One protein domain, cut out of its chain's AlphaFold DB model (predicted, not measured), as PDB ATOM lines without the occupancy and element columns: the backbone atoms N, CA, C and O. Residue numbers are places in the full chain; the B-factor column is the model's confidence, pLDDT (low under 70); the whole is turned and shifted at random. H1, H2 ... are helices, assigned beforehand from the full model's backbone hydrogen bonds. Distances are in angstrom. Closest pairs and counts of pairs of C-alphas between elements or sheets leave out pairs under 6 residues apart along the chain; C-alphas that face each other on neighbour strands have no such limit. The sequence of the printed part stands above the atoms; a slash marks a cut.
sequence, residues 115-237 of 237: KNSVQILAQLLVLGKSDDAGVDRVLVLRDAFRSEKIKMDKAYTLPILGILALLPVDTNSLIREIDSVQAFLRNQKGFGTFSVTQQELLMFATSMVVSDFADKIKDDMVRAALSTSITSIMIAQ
ATOM      1  N   LYS A 115      97.251  23.877  76.553       87.75
ATOM      2  CA  LYS A 115      96.188  24.507  77.359       87.75
ATOM      3  C   LYS A 115      94.796  24.415  76.728       87.75
ATOM      4  O   LYS A 115      93.853  24.090  77.435       87.75
ATOM      5  N   ASN A 116      94.680  24.617  75.415       84.50
ATOM      6  CA  ASN A 116      93.403  24.471  74.712       84.50
ATOM      7  C   ASN A 116      92.814  23.057  74.883       84.50
ATOM      8  O   ASN A 116      91.674  22.859  75.287       84.50
ATOM      9  N   SER A 117      93.646  22.035  74.703       86.06
ATOM     10  CA  SER A 117      93.221  20.645  74.867       86.06
ATOM     11  C   SER A 117      92.892  20.279  76.313       86.06
ATOM     12  O   SER A 117      92.059  19.404  76.524       86.06
ATOM     13  N   VAL A 118      93.488  20.954  77.304       91.50
ATOM     14  CA  VAL A 118      93.075  20.829  78.714       91.50
ATOM     15  C   VAL A 118      91.675  21.410  78.922       91.50
ATOM     16  O   VAL A 118      90.879  20.820  79.648       91.50
ATOM     17  N   GLN A 119      91.340  22.524  78.268       89.44
ATOM     18  CA  GLN A 119      89.998  23.109  78.328       89.44
ATOM     19  C   GLN A 119      88.953  22.176  77.700       89.44
ATOM     20  O   GLN A 119      87.909  21.938  78.305       89.44
ATOM     21  N   ILE A 120      89.244  21.586  76.538       87.75
ATOM     22  CA  ILE A 120      88.375  20.580  75.902       87.75
ATOM     23  C   ILE A 120      88.223  19.338  76.792       87.75
ATOM     24  O   ILE A 120      87.117  18.845  77.002       87.75
ATOM     25  N   LEU A 121      89.325  18.842  77.358       90.38
ATOM     26  CA  LEU A 121      89.322  17.727  78.305       90.38
ATOM     27  C   LEU A 121      88.427  18.015  79.521       90.38
ATOM     28  O   LEU A 121      87.621  17.169  79.905       90.38
ATOM     29  N   ALA A 122      88.524  19.211  80.102       92.56
ATOM     30  CA  ALA A 122      87.681  19.619  81.219       92.56
ATOM     31  C   ALA A 122      86.194  19.665  80.831       92.56
ATOM     32  O   ALA A 122      85.354  19.159  81.574       92.56
ATOM     33  N   GLN A 123      85.869  20.204  79.649       90.25
ATOM     34  CA  GLN A 123      84.505  20.195  79.106       90.25
ATOM     35  C   GLN A 123      83.962  18.769  78.962       90.25
ATOM     36  O   GLN A 123      82.848  18.499  79.403       90.25
ATOM     37  N   LEU A 124      84.758  17.844  78.419       88.19
ATOM     38  CA  LEU A 124      84.387  16.434  78.259       88.19
ATOM     39  C   LEU A 124      84.113  15.735  79.594       88.19
ATOM     40  O   LEU A 124      83.136  14.998  79.709       88.19
ATOM     41  N   LEU A 125      84.937  15.980  80.614       90.62
ATOM     42  CA  LEU A 125      84.733  15.404  81.946       90.62
ATOM     43  C   LEU A 125      83.450  15.935  82.601       90.62
ATOM     44  O   LEU A 125      82.717  15.164  83.215       90.62
ATOM     45  N   VAL A 126      83.134  17.223  82.432       91.88
ATOM     46  CA  VAL A 126      81.859  17.795  82.906       91.88
ATOM     47  C   VAL A 126      80.670  17.239  82.137       91.88
ATOM     48  O   VAL A 126      79.659  16.891  82.744       91.88
ATOM     49  N   LEU A 127      80.801  17.111  80.820       87.19
ATOM     50  CA  LEU A 127      79.777  16.539  79.957       87.19
ATOM     51  C   LEU A 127      79.467  15.085  80.340       87.19
ATOM     52  O   LEU A 127      78.303  14.707  80.428       87.19
ATOM     53  N   GLY A 128      80.502  14.299  80.647       84.88
ATOM     54  CA  GLY A 128      80.392  12.940  81.180       84.88
ATOM     55  C   GLY A 128      80.028  12.858  82.664       84.88
ATOM     56  O   GLY A 128      80.155  11.785  83.248       84.88
ATOM     57  N   LYS A 129      79.626  13.978  83.289       87.94
ATOM     58  CA  LYS A 129      79.229  14.082  84.705       87.94
ATOM     59  C   LYS A 129      80.263  13.470  85.667       87.94
ATOM     60  O   LYS A 129      79.909  12.872  86.679       87.94
ATOM     61  N   SER A 130      81.547  13.631  85.344       86.94
ATOM     62  CA  SER A 130      82.667  13.046  86.079       86.94
ATOM     63  C   SER A 130      82.879  13.706  87.446       86.94
ATOM     64  O   SER A 130      82.949  14.937  87.578       86.94
ATOM     65  N   ASP A 131      83.020  12.871  88.471       90.00
ATOM     66  CA  ASP A 131      83.426  13.279  89.811       90.00
ATOM     67  C   ASP A 131      84.947  13.511  89.899       90.00
ATOM     68  O   ASP A 131      85.670  13.437  88.907       90.00
ATOM     69  N   ASP A 132      85.449  13.867  91.084       92.38
ATOM     70  CA  ASP A 132      86.887  14.103  91.276       92.38
ATOM     71  C   ASP A 132      87.717  12.821  91.029       92.38
ATOM     72  O   ASP A 132      88.806  12.910  90.467       92.38
ATOM     73  N   ALA A 133      87.172  11.628  91.300       90.75
ATOM     74  CA  ALA A 133      87.853  10.364  91.011       90.75
ATOM     75  C   ALA A 133      88.033  10.123  89.501       90.75
ATOM     76  O   ALA A 133      89.072   9.619  89.065       90.75
ATOM     77  N   GLY A 134      87.051  10.503  88.679       89.38
ATOM     78  CA  GLY A 134      87.190  10.447  87.226       89.38
ATOM     79  C   GLY A 134      88.197  11.464  86.671       89.38
ATOM     80  O   GLY A 134      88.879  11.164  85.690       89.38
ATOM     81  N   VAL A 135      88.375  12.614  87.331       93.81
ATOM     82  CA  VAL A 135      89.445  13.573  87.002       93.81
ATOM     83  C   VAL A 135      90.817  12.983  87.336       93.81
ATOM     84  O   VAL A 135      91.705  12.990  86.483       93.81
ATOM     85  N   ASP A 136      90.988  12.406  88.527       95.00
ATOM     86  CA  ASP A 136      92.244  11.757  88.940       95.00
ATOM     87  C   ASP A 136      92.622  10.606  88.005       95.00
ATOM     88  O   ASP A 136      93.789  10.402  87.649       95.00
ATOM     89  N   ARG A 137      91.615   9.875  87.527       94.69
ATOM     90  CA  ARG A 137      91.799   8.776  86.587       94.69
ATOM     91  C   ARG A 137      92.444   9.198  85.268       94.69
ATOM     92  O   ARG A 137      93.135   8.382  84.660       94.69
ATOM     93  N   VAL A 138      92.285  10.448  84.836       95.62
ATOM     94  CA  VAL A 138      93.000  10.973  83.662       95.62
ATOM     95  C   VAL A 138      94.512  10.886  83.863       95.62
ATOM     96  O   VAL A 138      95.224  10.469  82.949       95.62
ATOM     97  N   LEU A 139      95.009  11.244  85.049       95.44
ATOM     98  CA  LEU A 139      96.437  11.201  85.366       95.44
ATOM     99  C   LEU A 139      96.933   9.756  85.468       95.44
ATOM    100  O   LEU A 139      97.976   9.427  84.905       95.44
ATOM    101  N   VAL A 140      96.137   8.870  86.078       95.31
ATOM    102  CA  VAL A 140      96.429   7.427  86.130       95.31
ATOM    103  C   VAL A 140      96.566   6.843  84.722       95.31
ATOM    104  O   VAL A 140      97.531   6.136  84.432       95.31
ATOM    105  N   LEU A 141      95.623   7.153  83.828       95.00
ATOM    106  CA  LEU A 141      95.676   6.699  82.440       95.00
ATOM    107  C   LEU A 141      96.876   7.298  81.706       95.00
ATOM    108  O   LEU A 141      97.591   6.563  81.031       95.00
ATOM    109  N   ARG A 142      97.134   8.604  81.851       94.25
ATOM    110  CA  ARG A 142      98.296   9.274  81.247       94.25
ATOM    111  C   ARG A 142      99.591   8.544  81.592       94.25
ATOM    112  O   ARG A 142     100.389   8.268  80.696       94.25
ATOM    113  N   ASP A 143      99.800   8.255  82.873       94.56
ATOM    114  CA  ASP A 143     101.044   7.664  83.361       94.56
ATOM    115  C   ASP A 143     101.194   6.213  82.895       94.56
ATOM    116  O   ASP A 143     102.273   5.826  82.443       94.56
ATOM    117  N   ALA A 144     100.100   5.449  82.889       94.62
ATOM    118  CA  ALA A 144     100.087   4.082  82.377       94.62
ATOM    119  C   ALA A 144     100.304   4.012  80.851       94.62
ATOM    120  O   ALA A 144     101.084   3.200  80.367       94.62
ATOM    121  N   PHE A 145      99.695   4.901  80.060       92.88
ATOM    122  CA  PHE A 145     100.000   4.973  78.626       92.88
ATOM    123  C   PHE A 145     101.458   5.376  78.385       92.88
ATOM    124  O   PHE A 145     102.126   4.822  77.508       92.88
ATOM    125  N   ARG A 146     101.987   6.312  79.182       91.44
ATOM    126  CA  ARG A 146     103.377   6.761  79.062       91.44
ATOM    127  C   ARG A 146     104.375   5.646  79.391       91.44
ATOM    128  O   ARG A 146     105.406   5.595  78.714       91.44
ATOM    129  N   SER A 147     104.098   4.759  80.355       92.94
ATOM    130  CA  SER A 147     104.971   3.605  80.640       92.94
ATOM    131  C   SER A 147     105.073   2.654  79.446       92.94
ATOM    132  O   SER A 147     106.161   2.159  79.155       92.94
ATOM    133  N   GLU A 148     103.994   2.525  78.673       90.56
ATOM    134  CA  GLU A 148     103.946   1.765  77.417       90.56
ATOM    135  C   GLU A 148     104.397   2.572  76.185       90.56
ATOM    136  O   GLU A 148     104.232   2.147  75.043       90.56
ATOM    137  N   LYS A 149     104.991   3.758  76.384       89.00
ATOM    138  CA  LYS A 149     105.455   4.671  75.319       89.00
ATOM    139  C   LYS A 149     104.338   5.187  74.397       89.00
ATOM    140  O   LYS A 149     104.627   5.726  73.324       89.00
ATOM    141  N   ILE A 150     103.081   5.116  74.829       87.31
ATOM    142  CA  ILE A 150     101.912   5.672  74.141       87.31
ATOM    143  C   ILE A 150     101.685   7.110  74.638       87.31
ATOM    144  O   ILE A 150     101.511   7.365  75.827       87.31
ATOM    145  N   LYS A 151     101.701   8.089  73.725       86.06
ATOM    146  CA  LYS A 151     101.599   9.522  74.066       86.06
ATOM    147  C   LYS A 151     100.186  10.066  73.845       86.06
ATOM    148  O   LYS A 151      99.846  10.508  72.745       86.06
ATOM    149  N   MET A 152      99.390  10.076  74.913       84.31
ATOM    150  CA  MET A 152      98.024  10.629  74.947       84.31
ATOM    151  C   MET A 152      97.965  12.103  75.398       84.31
ATOM    152  O   MET A 152      96.896  12.631  75.660       84.31
ATOM    153  N   ASP A 153      99.109  12.782  75.494       82.12
ATOM    154  CA  ASP A 153      99.261  14.138  76.040       82.12
ATOM    155  C   ASP A 153      99.348  15.241  74.964       82.12
ATOM    156  O   ASP A 153      99.741  16.372  75.256       82.12
ATOM    157  N   LYS A 154      98.990  14.934  73.709       84.00
ATOM    158  CA  LYS A 154      99.038  15.881  72.583       84.00
ATOM    159  C   LYS A 154      97.684  16.524  72.310       84.00
ATOM    160  O   LYS A 154      96.649  16.013  72.719       84.00
ATOM    161  N   ALA A 155      97.697  17.591  71.509       78.56
ATOM    162  CA  ALA A 155      96.524  18.419  71.238       78.56
ATOM    163  C   ALA A 155      95.240  17.637  70.880       78.56
ATOM    164  O   ALA A 155      94.174  17.916  71.424       78.56
ATOM    165  N   TYR A 156      95.358  16.625  70.014       75.75
ATOM    166  CA  TYR A 156      94.218  15.831  69.535       75.75
ATOM    167  C   TYR A 156      94.015  14.503  70.276       75.75
ATOM    168  O   TYR A 156      92.958  13.896  70.151       75.75
ATOM    169  N   THR A 157      95.003  14.039  71.049       82.88
ATOM    170  CA  THR A 157      94.899  12.789  71.825       82.88
ATOM    171  C   THR A 157      94.475  13.030  73.271       82.88
ATOM    172  O   THR A 157      93.865  12.152  73.876       82.88
ATOM    173  N   LEU A 158      94.712  14.231  73.806       88.00
ATOM    174  CA  LEU A 158      94.348  14.599  75.172       88.00
ATOM    175  C   LEU A 158      92.828  14.622  75.417       88.00
ATOM    176  O   LEU A 158      92.399  14.065  76.425       88.00
ATOM    177  N   PRO A 159      91.980  15.155  74.514       85.38
ATOM    178  CA  PRO A 159      90.531  15.001  74.650       85.38
ATOM    179  C   PRO A 159      90.096  13.530  74.707       85.38
ATOM    180  O   PRO A 159      89.274  13.158  75.540       85.38
ATOM    181  N   ILE A 160      90.709  12.666  73.888       85.00
ATOM    182  CA  ILE A 160      90.409  11.227  73.856       85.00
ATOM    183  C   ILE A 160      90.764  10.558  75.193       85.00
ATOM    184  O   ILE A 160      90.020   9.700  75.665       85.00
ATOM    185  N   LEU A 161      91.857  10.979  75.841       89.56
ATOM    186  CA  LEU A 161      92.219  10.516  77.183       89.56
ATOM    187  C   LEU A 161      91.112  10.801  78.208       89.56
ATOM    188  O   LEU A 161      90.821   9.953  79.051       89.56
ATOM    189  N   GLY A 162      90.462  11.963  78.103       88.38
ATOM    190  CA  GLY A 162      89.294  12.306  78.913       88.38
ATOM    191  C   GLY A 162      88.151  11.327  78.734       88.38
ATOM    192  O   GLY A 162      87.553  10.887  79.708       88.38
ATOM    193  N   ILE A 163      87.891  10.918  77.495       85.88
ATOM    194  CA  ILE A 163      86.821   9.963  77.230       85.88
ATOM    195  C   ILE A 163      87.163   8.570  77.755       85.88
ATOM    196  O   ILE A 163      86.310   7.913  78.346       85.88
ATOM    197  N   LEU A 164      88.414   8.131  77.605       88.94
ATOM    198  CA  LEU A 164      88.880   6.876  78.198       88.94
ATOM    199  C   LEU A 164      88.701   6.865  79.722       88.94
ATOM    200  O   LEU A 164      88.336   5.832  80.285       88.94
ATOM    201  N   ALA A 165      88.895   8.006  80.389       90.62
ATOM    202  CA  ALA A 165      88.669   8.137  81.828       90.62
ATOM    203  C   ALA A 165      87.192   7.964  82.228       90.62
ATOM    204  O   ALA A 165      86.916   7.517  83.344       90.62
ATOM    205  N   LEU A 166      86.251   8.244  81.320       86.25
ATOM    206  CA  LEU A 166      84.811   8.052  81.530       86.25
ATOM    207  C   LEU A 166      84.356   6.598  81.322       86.25
ATOM    208  O   LEU A 166      83.266   6.227  81.756       86.25
ATOM    209  N   LEU A 167      85.162   5.750  80.675       85.00
ATOM    210  CA  LEU A 167      84.779   4.363  80.409       85.00
ATOM    211  C   LEU A 167      84.849   3.503  81.668       85.00
ATOM    212  O   LEU A 167      85.856   3.549  82.365       85.00
ATOM    213  N   PRO A 168      83.884   2.619  81.950       84.19
ATOM    214  CA  PRO A 168      83.953   1.703  83.090       84.19
ATOM    215  C   PRO A 168      84.864   0.485  82.808       84.19
ATOM    216  O   PRO A 168      84.461  -0.658  82.998       84.19
ATOM    217  N   VAL A 169      86.083   0.716  82.309       87.88
ATOM    218  CA  VAL A 169      87.053  -0.313  81.886       87.88
ATOM    219  C   VAL A 169      88.404  -0.069  82.551       87.88
ATOM    220  O   VAL A 169      88.917   1.044  82.503       87.88
ATOM    221  N   ASP A 170      89.017  -1.081  83.158       91.00
ATOM    222  CA  ASP A 170      90.307  -0.896  83.822       91.00
ATOM    223  C   ASP A 170      91.424  -0.460  82.850       91.00
ATOM    224  O   ASP A 170      91.423  -0.780  81.659       91.00
ATOM    225  N   THR A 171      92.402   0.273  83.385       91.88
ATOM    226  CA  THR A 171      93.505   0.870  82.622       91.88
ATOM    227  C   THR A 171      94.304  -0.149  81.807       91.88
ATOM    228  O   THR A 171      94.628   0.113  80.651       91.88
ATOM    229  N   ASN A 172      94.601  -1.322  82.375       91.94
ATOM    230  CA  ASN A 172      95.419  -2.331  81.700       91.94
ATOM    231  C   ASN A 172      94.668  -2.955  80.524       91.94
ATOM    232  O   ASN A 172      95.260  -3.234  79.482       91.94
ATOM    233  N   SER A 173      93.361  -3.165  80.667       93.06
ATOM    234  CA  SER A 173      92.518  -3.623  79.565       93.06
ATOM    235  C   SER A 173      92.446  -2.592  78.442       93.06
ATOM    236  O   SER A 173      92.652  -2.967  77.292       93.06
ATOM    237  N   LEU A 174      92.276  -1.301  78.750       92.75
ATOM    238  CA  LEU A 174      92.293  -0.244  77.727       92.75
ATOM    239  C   LEU A 174      93.615  -0.206  76.949       92.75
ATOM    240  O   LEU A 174      93.601  -0.130  75.724       92.75
ATOM    241  N   ILE A 175      94.749  -0.290  77.646       93.19
ATOM    242  CA  ILE A 175      96.078  -0.322  77.021       93.19
ATOM    243  C   ILE A 175      96.212  -1.520  76.079       93.19
ATOM    244  O   ILE A 175      96.600  -1.344  74.925       93.19
ATOM    245  N   ARG A 176      95.858  -2.726  76.548       93.94
ATOM    246  CA  ARG A 176      95.948  -3.955  75.744       93.94
ATOM    247  C   ARG A 176      95.075  -3.896  74.496       93.94
ATOM    248  O   ARG A 176      95.539  -4.266  73.421       93.94
ATOM    249  N   GLU A 177      93.838  -3.425  74.625       93.44
ATOM    250  CA  GLU A 177      92.922  -3.294  73.489       93.44
ATOM    251  C   GLU A 177      93.443  -2.274  72.470       93.44
ATOM    252  O   GLU A 177      93.494  -2.556  71.275       93.44
ATOM    253  N   ILE A 178      93.912  -1.109  72.927       93.69
ATOM    254  CA  ILE A 178      94.457  -0.080  72.033       93.69
ATOM    255  C   ILE A 178      95.716  -0.580  71.317       93.69
ATOM    256  O   ILE A 178      95.875  -0.327  70.124       93.69
ATOM    257  N   ASP A 179      96.606  -1.298  72.002       92.94
ATOM    258  CA  ASP A 179      97.804  -1.872  71.379       92.94
ATOM    259  C   ASP A 179      97.450  -2.947  70.337       92.94
ATOM    260  O   ASP A 179      97.931  -2.905  69.202       92.94
ATOM    261  N   SER A 180      96.505  -3.832  70.672       94.19
ATOM    262  CA  SER A 180      95.962  -4.842  69.756       94.19
ATOM    263  C   SER A 180      95.376  -4.213  68.487       94.19
ATOM    264  O   SER A 180      95.728  -4.601  67.368       94.19
ATOM    265  N   VAL A 181      94.543  -3.176  68.630       94.06
ATOM    266  CA  VAL A 181      93.941  -2.478  67.484       94.06
ATOM    267  C   VAL A 181      94.997  -1.726  66.669       94.06
ATOM    268  O   VAL A 181      94.939  -1.751  65.441       94.06
ATOM    269  N   GLN A 182      95.998  -1.101  67.296       93.31
ATOM    270  CA  GLN A 182      97.105  -0.467  66.566       93.31
ATOM    271  C   GLN A 182      97.886  -1.484  65.724       93.31
ATOM    272  O   GLN A 182      98.153  -1.226  64.546       93.31
ATOM    273  N   ALA A 183      98.223  -2.641  66.299       93.06
ATOM    274  CA  ALA A 183      98.910  -3.718  65.592       93.06
ATOM    275  C   ALA A 183      98.061  -4.259  64.433       93.06
ATOM    276  O   ALA A 183      98.569  -4.456  63.326       93.06
ATOM    277  N   PHE A 184      96.757  -4.437  64.651       95.31
ATOM    278  CA  PHE A 184      95.822  -4.827  63.600       95.31
ATOM    279  C   PHE A 184      95.787  -3.804  62.461       95.31
ATOM    280  O   PHE A 184      95.976  -4.180  61.303       95.31
ATOM    281  N   LEU A 185      95.603  -2.517  62.779       93.94
ATOM    282  CA  LEU A 185      95.525  -1.438  61.794       93.94
ATOM    283  C   LEU A 185      96.814  -1.331  60.979       93.94
ATOM    284  O   LEU A 185      96.732  -1.224  59.764       93.94
ATOM    285  N   ARG A 186      98.000  -1.451  61.588       92.94
ATOM    286  CA  ARG A 186      99.283  -1.424  60.852       92.94
ATOM    287  C   ARG A 186      99.411  -2.511  59.782       92.94
ATOM    288  O   ARG A 186     100.156  -2.315  58.825       92.94
ATOM    289  N   ASN A 187      98.679  -3.615  59.921       93.19
ATOM    290  CA  ASN A 187      98.628  -4.694  58.935       93.19
ATOM    291  C   ASN A 187      97.548  -4.493  57.855       93.19
ATOM    292  O   ASN A 187      97.471  -5.283  56.915       93.19
ATOM    293  N   GLN A 188      96.723  -3.445  57.950       94.12
ATOM    294  CA  GLN A 188      95.702  -3.126  56.955       94.12
ATOM    295  C   GLN A 188      96.241  -2.213  55.850       94.12
ATOM    296  O   GLN A 188      97.069  -1.320  56.059       94.12
ATOM    297  N   LYS A 189      95.712  -2.399  54.637       92.56
ATOM    298  CA  LYS A 189      96.016  -1.529  53.496       92.56
ATOM    299  C   LYS A 189      95.625  -0.082  53.826       92.56
ATOM    300  O   LYS A 189      94.503   0.174  54.245       92.56
ATOM    301  N   GLY A 190      96.540   0.860  53.593       89.19
ATOM    302  CA  GLY A 190      96.323   2.291  53.853       89.19
ATOM    303  C   GLY A 190      96.760   2.775  55.239       89.19
ATOM    304  O   GLY A 190      96.747   3.975  55.468       89.19
ATOM    305  N   PHE A 191      97.217   1.886  56.126       92.12
ATOM    306  CA  PHE A 191      97.677   2.220  57.486       92.12
ATOM    307  C   PHE A 191      99.178   1.977  57.707       92.12
ATOM    308  O   PHE A 191      99.677   1.970  58.839       92.12
ATOM    309  N   GLY A 192      99.934   1.809  56.619       89.12
ATOM    310  CA  GLY A 192     101.391   1.716  56.680       89.12
ATOM    311  C   GLY A 192     102.025   2.978  57.278       89.12
ATOM    312  O   GLY A 192     101.414   4.046  57.322       89.12
ATOM    313  N   THR A 193     103.278   2.874  57.719       88.62
ATOM    314  CA  THR A 193     104.009   3.972  58.384       88.62
ATOM    315  C   THR A 193     104.116   5.245  57.536       88.62
ATOM    316  O   THR A 193     104.201   6.337  58.086       88.62
ATOM    317  N   PHE A 194     104.074   5.116  56.207       86.62
ATOM    318  CA  PHE A 194     104.088   6.243  55.265       86.62
ATOM    319  C   PHE A 194     102.702   6.824  54.959       86.62
ATOM    320  O   PHE A 194     102.614   7.888  54.359       86.62
ATOM    321  N   SER A 195     101.632   6.119  55.327       87.75
ATOM    322  CA  SER A 195     100.253   6.532  55.048       87.75
ATOM    323  C   SER A 195      99.605   7.220  56.245       87.75
ATOM    324  O   SER A 195      98.828   8.144  56.055       87.75
ATOM    325  N   VAL A 196      99.916   6.761  57.462       87.19
ATOM    326  CA  VAL A 196      99.286   7.236  58.699       87.19
ATOM    327  C   VAL A 196     100.351   7.423  59.774       87.19
ATOM    328  O   VAL A 196     101.095   6.489  60.117       87.19
ATOM    329  N   THR A 197     100.412   8.628  60.333       88.06
ATOM    330  CA  THR A 197     101.311   8.963  61.440       88.06
ATOM    331  C   THR A 197     100.962   8.154  62.688       88.06
ATOM    332  O   THR A 197      99.853   7.649  62.854       88.06
ATOM    333  N   GLN A 198     101.901   8.032  63.627       86.19
ATOM    334  CA  GLN A 198     101.620   7.328  64.884       86.19
ATOM    335  C   GLN A 198     100.497   7.990  65.698       86.19
ATOM    336  O   GLN A 198      99.762   7.305  66.399       86.19
ATOM    337  N   GLN A 199     100.360   9.315  65.602       84.19
ATOM    338  CA  GLN A 199      99.307  10.045  66.299       84.19
ATOM    339  C   GLN A 199      97.932   9.732  65.703       84.19
ATOM    340  O   GLN A 199      97.023   9.395  66.451       84.19
ATOM    341  N   GLU A 200      97.797   9.765  64.378       84.25
ATOM    342  CA  GLU A 200      96.549   9.406  63.694       84.25
ATOM    343  C   GLU A 200      96.175   7.939  63.928       84.25
ATOM    344  O   GLU A 200      95.023   7.650  64.240       84.25
ATOM    345  N   LEU A 201      97.143   7.017  63.866       88.94
ATOM    346  CA  LEU A 201      96.910   5.601  64.167       88.94
ATOM    347  C   LEU A 201      96.339   5.422  65.577       88.94
ATOM    348  O   LEU A 201      95.347   4.719  65.753       88.94
ATOM    349  N   LEU A 202      96.956   6.065  66.571       88.12
ATOM    350  CA  LEU A 202      96.509   6.004  67.958       88.12
ATOM    351  C   LEU A 202      95.097   6.575  68.113       88.12
ATOM    352  O   LEU A 202      94.285   6.021  68.850       88.12
ATOM    353  N   MET A 203      94.779   7.647  67.388       84.44
ATOM    354  CA  MET A 203      93.446   8.244  67.384       84.44
ATOM    355  C   MET A 203      92.406   7.293  66.784       84.44
ATOM    356  O   MET A 203      91.363   7.089  67.404       84.44
ATOM    357  N   PHE A 204      92.690   6.652  65.644       85.81
ATOM    358  CA  PHE A 204      91.798   5.646  65.056       85.81
ATOM    359  C   PHE A 204      91.613   4.441  65.978       85.81
ATOM    360  O   PHE A 204      90.479   4.070  66.273       85.81
ATOM    361  N   ALA A 205      92.712   3.876  66.484       90.12
ATOM    362  CA  ALA A 205      92.671   2.714  67.364       90.12
ATOM    363  C   ALA A 205      91.862   2.999  68.631       90.12
ATOM    364  O   ALA A 205      90.961   2.243  68.981       90.12
ATOM    365  N   THR A 206      92.121   4.138  69.273       87.62
ATOM    366  CA  THR A 206      91.387   4.528  70.475       87.62
ATOM    367  C   THR A 206      89.918   4.799  70.168       87.62
ATOM    368  O   THR A 206      89.060   4.392  70.938       87.62
ATOM    369  N   SER A 207      89.597   5.418  69.029       81.88
ATOM    370  CA  SER A 207      88.204   5.647  68.624       81.88
ATOM    371  C   SER A 207      87.441   4.337  68.421       81.88
ATOM    372  O   SER A 207      86.289   4.239  68.834       81.88
ATOM    373  N   MET A 208      88.081   3.318  67.839       84.69
ATOM    374  CA  MET A 208      87.494   1.983  67.687       84.69
ATOM    375  C   MET A 208      87.278   1.306  69.038       84.69
ATOM    376  O   MET A 208      86.180   0.823  69.299       84.69
ATOM    377  N   VAL A 209      88.292   1.323  69.910       87.50
ATOM    378  CA  VAL A 209      88.194   0.767  71.266       87.50
ATOM    379  C   VAL A 209      87.063   1.441  72.022       87.50
ATOM    380  O   VAL A 209      86.190   0.777  72.569       87.50
ATOM    381  N   VAL A 210      87.025   2.771  72.012       81.12
ATOM    382  CA  VAL A 210      85.962   3.466  72.712       81.12
ATOM    383  C   VAL A 210      84.599   3.175  72.079       81.12
ATOM    384  O   VAL A 210      83.645   2.997  72.821       81.12
ATOM    385  N   SER A 211      84.487   3.074  70.751       77.31
ATOM    386  CA  SER A 211      83.233   2.690  70.091       77.31
ATOM    387  C   SER A 211      82.760   1.288  70.489       77.31
ATOM    388  O   SER A 211      81.562   1.099  70.663       77.31
ATOM    389  N   ASP A 212      83.665   0.326  70.666       82.00
ATOM    390  CA  ASP A 212      83.323  -1.026  71.138       82.00
ATOM    391  C   ASP A 212      82.811  -1.008  72.588       82.00
ATOM    392  O   ASP A 212      81.844  -1.680  72.956       82.00
ATOM    393  N   PHE A 213      83.407  -0.156  73.424       76.38
ATOM    394  CA  PHE A 213      82.942   0.057  74.793       76.38
ATOM    395  C   PHE A 213      81.746   1.015  74.889       76.38
ATOM    396  O   PHE A 213      81.063   1.008  75.912       76.38
ATOM    397  N   ALA A 214      81.441   1.792  73.846       66.06
ATOM    398  CA  ALA A 214      80.379   2.795  73.839       66.06
ATOM    399  C   ALA A 214      78.994   2.168  73.990       66.06
ATOM    400  O   ALA A 214      78.126   2.773  74.610       66.06
ATOM    401  N   ASP A 215      78.788   0.950  73.491       62.06
ATOM    402  CA  ASP A 215      77.541   0.194  73.672       62.06
ATOM    403  C   ASP A 215      77.316  -0.227  75.133       62.06
ATOM    404  O   ASP A 215      76.188  -0.489  75.552       62.06
ATOM    405  N   LYS A 216      78.387  -0.256  75.937       60.09
ATOM    406  CA  LYS A 216      78.346  -0.532  77.381       60.09
ATOM    407  C   LYS A 216      78.171   0.749  78.207       60.09
ATOM    408  O   LYS A 216      77.921   0.664  79.411       60.09
ATOM    409  N   ILE A 217      78.279   1.928  77.585       60.19
ATOM    410  CA  ILE A 217      78.021   3.220  78.225       60.19
ATOM    411  C   ILE A 217      76.518   3.490  78.157       60.19
ATOM    412  O   ILE A 217      75.954   3.674  77.084       60.19
ATOM    413  N   LYS A 218      75.862   3.541  79.320       54.94
ATOM    414  CA  LYS A 218      74.421   3.839  79.415       54.94
ATOM    415  C   LYS A 218      74.067   5.298  79.087       54.94
ATOM    416  O   LYS A 218      72.887   5.618  79.021       54.94
ATOM    417  N   ASP A 219      75.064   6.169  78.937       65.31
ATOM    418  CA  ASP A 219      74.889   7.607  78.740       65.31
ATOM    419  C   ASP A 219      75.105   8.002  77.267       65.31
ATOM    420  O   ASP A 219      76.233   8.020  76.760       65.31
ATOM    421  N   ASP A 220      74.007   8.336  76.584       64.44
ATOM    422  CA  ASP A 220      73.999   8.793  75.190       64.44
ATOM    423  C   ASP A 220      74.858  10.052  74.971       64.44
ATOM    424  O   ASP A 220      75.387  10.258  73.875       64.44
ATOM    425  N   MET A 221      75.080  10.860  76.014       63.12
ATOM    426  CA  MET A 221      75.899  12.068  75.940       63.12
ATOM    427  C   MET A 221      77.387  11.748  75.793       63.12
ATOM    428  O   MET A 221      78.093  12.401  75.024       63.12
ATOM    429  N   VAL A 222      77.875  10.704  76.468       63.22
ATOM    430  CA  VAL A 222      79.267  10.247  76.326       63.22
ATOM    431  C   VAL A 222      79.490   9.671  74.922       63.22
ATOM    432  O   VAL A 222      80.523   9.927  74.302       63.22
ATOM    433  N   ARG A 223      78.490   8.974  74.365       66.19
ATOM    434  CA  ARG A 223      78.506   8.479  72.974       66.19
ATOM    435  C   ARG A 223      78.493   9.635  71.964       66.19
ATOM    436  O   ARG A 223      79.241   9.610  70.984       66.19
ATOM    437  N   ALA A 224      77.728  10.693  72.229       66.62
ATOM    438  CA  ALA A 224      77.761  11.916  71.431       66.62
ATOM    439  C   ALA A 224      79.125  12.625  71.528       66.62
ATOM    440  O   ALA A 224      79.652  13.080  70.512       66.62
ATOM    441  N   ALA A 225      79.739  12.669  72.713       65.69
ATOM    442  CA  ALA A 225      81.046  13.293  72.955       65.69
ATOM    443  C   ALA A 225      82.170  12.591  72.187       65.69
ATOM    444  O   ALA A 225      83.105  13.226  71.690       65.69
ATOM    445  N   LEU A 226      82.029  11.277  72.024       65.12
ATOM    446  CA  LEU A 226      82.898  10.440  71.212       65.12
ATOM    447  C   LEU A 226      82.811  10.744  69.733       65.12
ATOM    448  O   LEU A 226      83.818  11.096  69.118       65.12
ATOM    449  N   SER A 227      81.601  10.658  69.179       66.00
ATOM    450  CA  SER A 227      81.344  11.003  67.780       66.00
ATOM    451  C   SER A 227      81.838  12.417  67.467       66.00
ATOM    452  O   SER A 227      82.450  12.674  66.429       66.00
ATOM    453  N   THR A 228      81.667  13.322  68.423       66.88
ATOM    454  CA  THR A 228      82.086  14.715  68.331       66.88
ATOM    455  C   THR A 228      83.597  14.902  68.385       66.88
ATOM    456  O   THR A 228      84.139  15.689  67.612       66.88
ATOM    457  N   SER A 229      84.298  14.172  69.250       63.53
ATOM    458  CA  SER A 229      85.760  14.219  69.316       63.53
ATOM    459  C   SER A 229      86.373  13.671  68.028       63.53
ATOM    460  O   SER A 229      87.254  14.306  67.458       63.53
ATOM    461  N   ILE A 230      85.824  12.574  67.494       65.06
ATOM    462  CA  ILE A 230      86.187  12.028  66.175       65.06
ATOM    463  C   ILE A 230      85.904  13.050  65.064       65.06
ATOM    464  O   ILE A 230      86.725  13.248  64.172       65.06
ATOM    465  N   THR A 231      84.768  13.743  65.120       65.81
ATOM    466  CA  THR A 231      84.414  14.762  64.121       65.81
ATOM    467  C   THR A 231      85.341  15.972  64.197       65.81
ATOM    468  O   THR A 231      85.834  16.416  63.167       65.81
ATOM    469  N   SER A 232      85.645  16.467  65.396       60.69
ATOM    470  CA  SER A 232      86.570  17.590  65.612       60.69
ATOM    471  C   SER A 232      87.974  17.262  65.104       60.69
ATOM    472  O   SER A 232      88.636  18.112  64.519       60.69
ATOM    473  N   ILE A 233      88.395  16.004  65.251       58.97
ATOM    474  CA  ILE A 233      89.626  15.470  64.665       58.97
ATOM    475  C   ILE A 233      89.591  15.538  63.137       58.97
ATOM    476  O   ILE A 233      90.545  16.019  62.538       58.97
ATOM    477  N   MET A 234      88.505  15.080  62.509       61.25
ATOM    478  CA  MET A 234      88.376  15.099  61.048       61.25
ATOM    479  C   MET A 234      88.269  16.521  60.472       61.25
ATOM    480  O   MET A 234      88.564  16.708  59.300       61.25
ATOM    481  N   ILE A 235      87.819  17.507  61.259       64.56
ATOM    482  CA  ILE A 235      87.807  18.929  60.860       64.56
ATOM    483  C   ILE A 235      89.209  19.549  60.971       64.56
ATOM    484  O   ILE A 235      89.538  20.451  60.211       64.56
ATOM    485  N   ALA A 236      90.016  19.105  61.938       54.72
ATOM    486  CA  ALA A 236      91.343  19.656  62.211       54.72
ATOM    487  C   ALA A 236      92.464  19.095  61.306       54.72
ATOM    488  O   ALA A 236      93.615  19.519  61.447       54.72
ATOM    489  N   GLN A 237      92.136  18.138  60.431       44.19
ATOM    490  CA  GLN A 237      92.996  17.563  59.386       44.19
ATOM    491  C   GLN A 237      92.684  18.189  58.027       44.19
ATOM    492  O   GLN A 237      93.654  18.449  57.281       44.19
TER     493      GLN A 237
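Overview. This is residues 115 to 237 of the 237 residues of an uncharacterized protein of Lactococcus raffinolactis 4877 (UniProt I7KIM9). Look first for a short helix, H3, in the middle of a helical cluster: H1, H5 and H6 lie round it at shallow tilts, while H2 crosses it steeply and H4 crosses H5 and meets H2. The printed part has 123 residues with six named helices, H1 to H6 in chain order, and no named strand; the class is all helix. It is compact, with a radius of gyration of the C-alphas of 13.6 A, and spans 40 by 30 by 30 A.

Along the chain. Find C-alpha 115 at (96.188, 24.507, 77.359); from there H1 runs to residue 127, 18.4 A. Next come H2, residues 132 to 147, 23.5 A; H3, residues 158 to 166, 13.2 A; H4, residues 171 to 186, 22.6 A; and H5, residues 198 to 214, 23.5 A. H6, residues 220 to 235, 22.3 A, ends at C-alpha 235, (87.807, 18.929, 60.860).

Arrangement. Start at the hub, H3, which touches H1, the same way at a shallow tilt of 23 degrees; their closest C-alphas, Leu 121 and Pro 159, are 4.7 A apart. H2 touches H3 at a steep tilt of 60 degrees, closest at the C-alphas of Val 138 and Ala 165, 5.5 A. H4 touches H5 at a steep 58 degrees, closest at the C-alphas of Val 181 and Ala 205, 5.3 A. H5 and H6 form a helical hairpin at 20 degrees. H1 and H4 are apart. Every O i to N i+4 pair is within hydrogen-bond range in H1, H3, H4, H5 and H6, and 10 of 12 in H2.

Size, cuts and confidence. The farthest C-alphas, Asp 132 and Lys 189, are 41.9 A apart. The printed part has no cut; H4 to H5 is the long link. Residues 214 to 237 have pLDDT under 70.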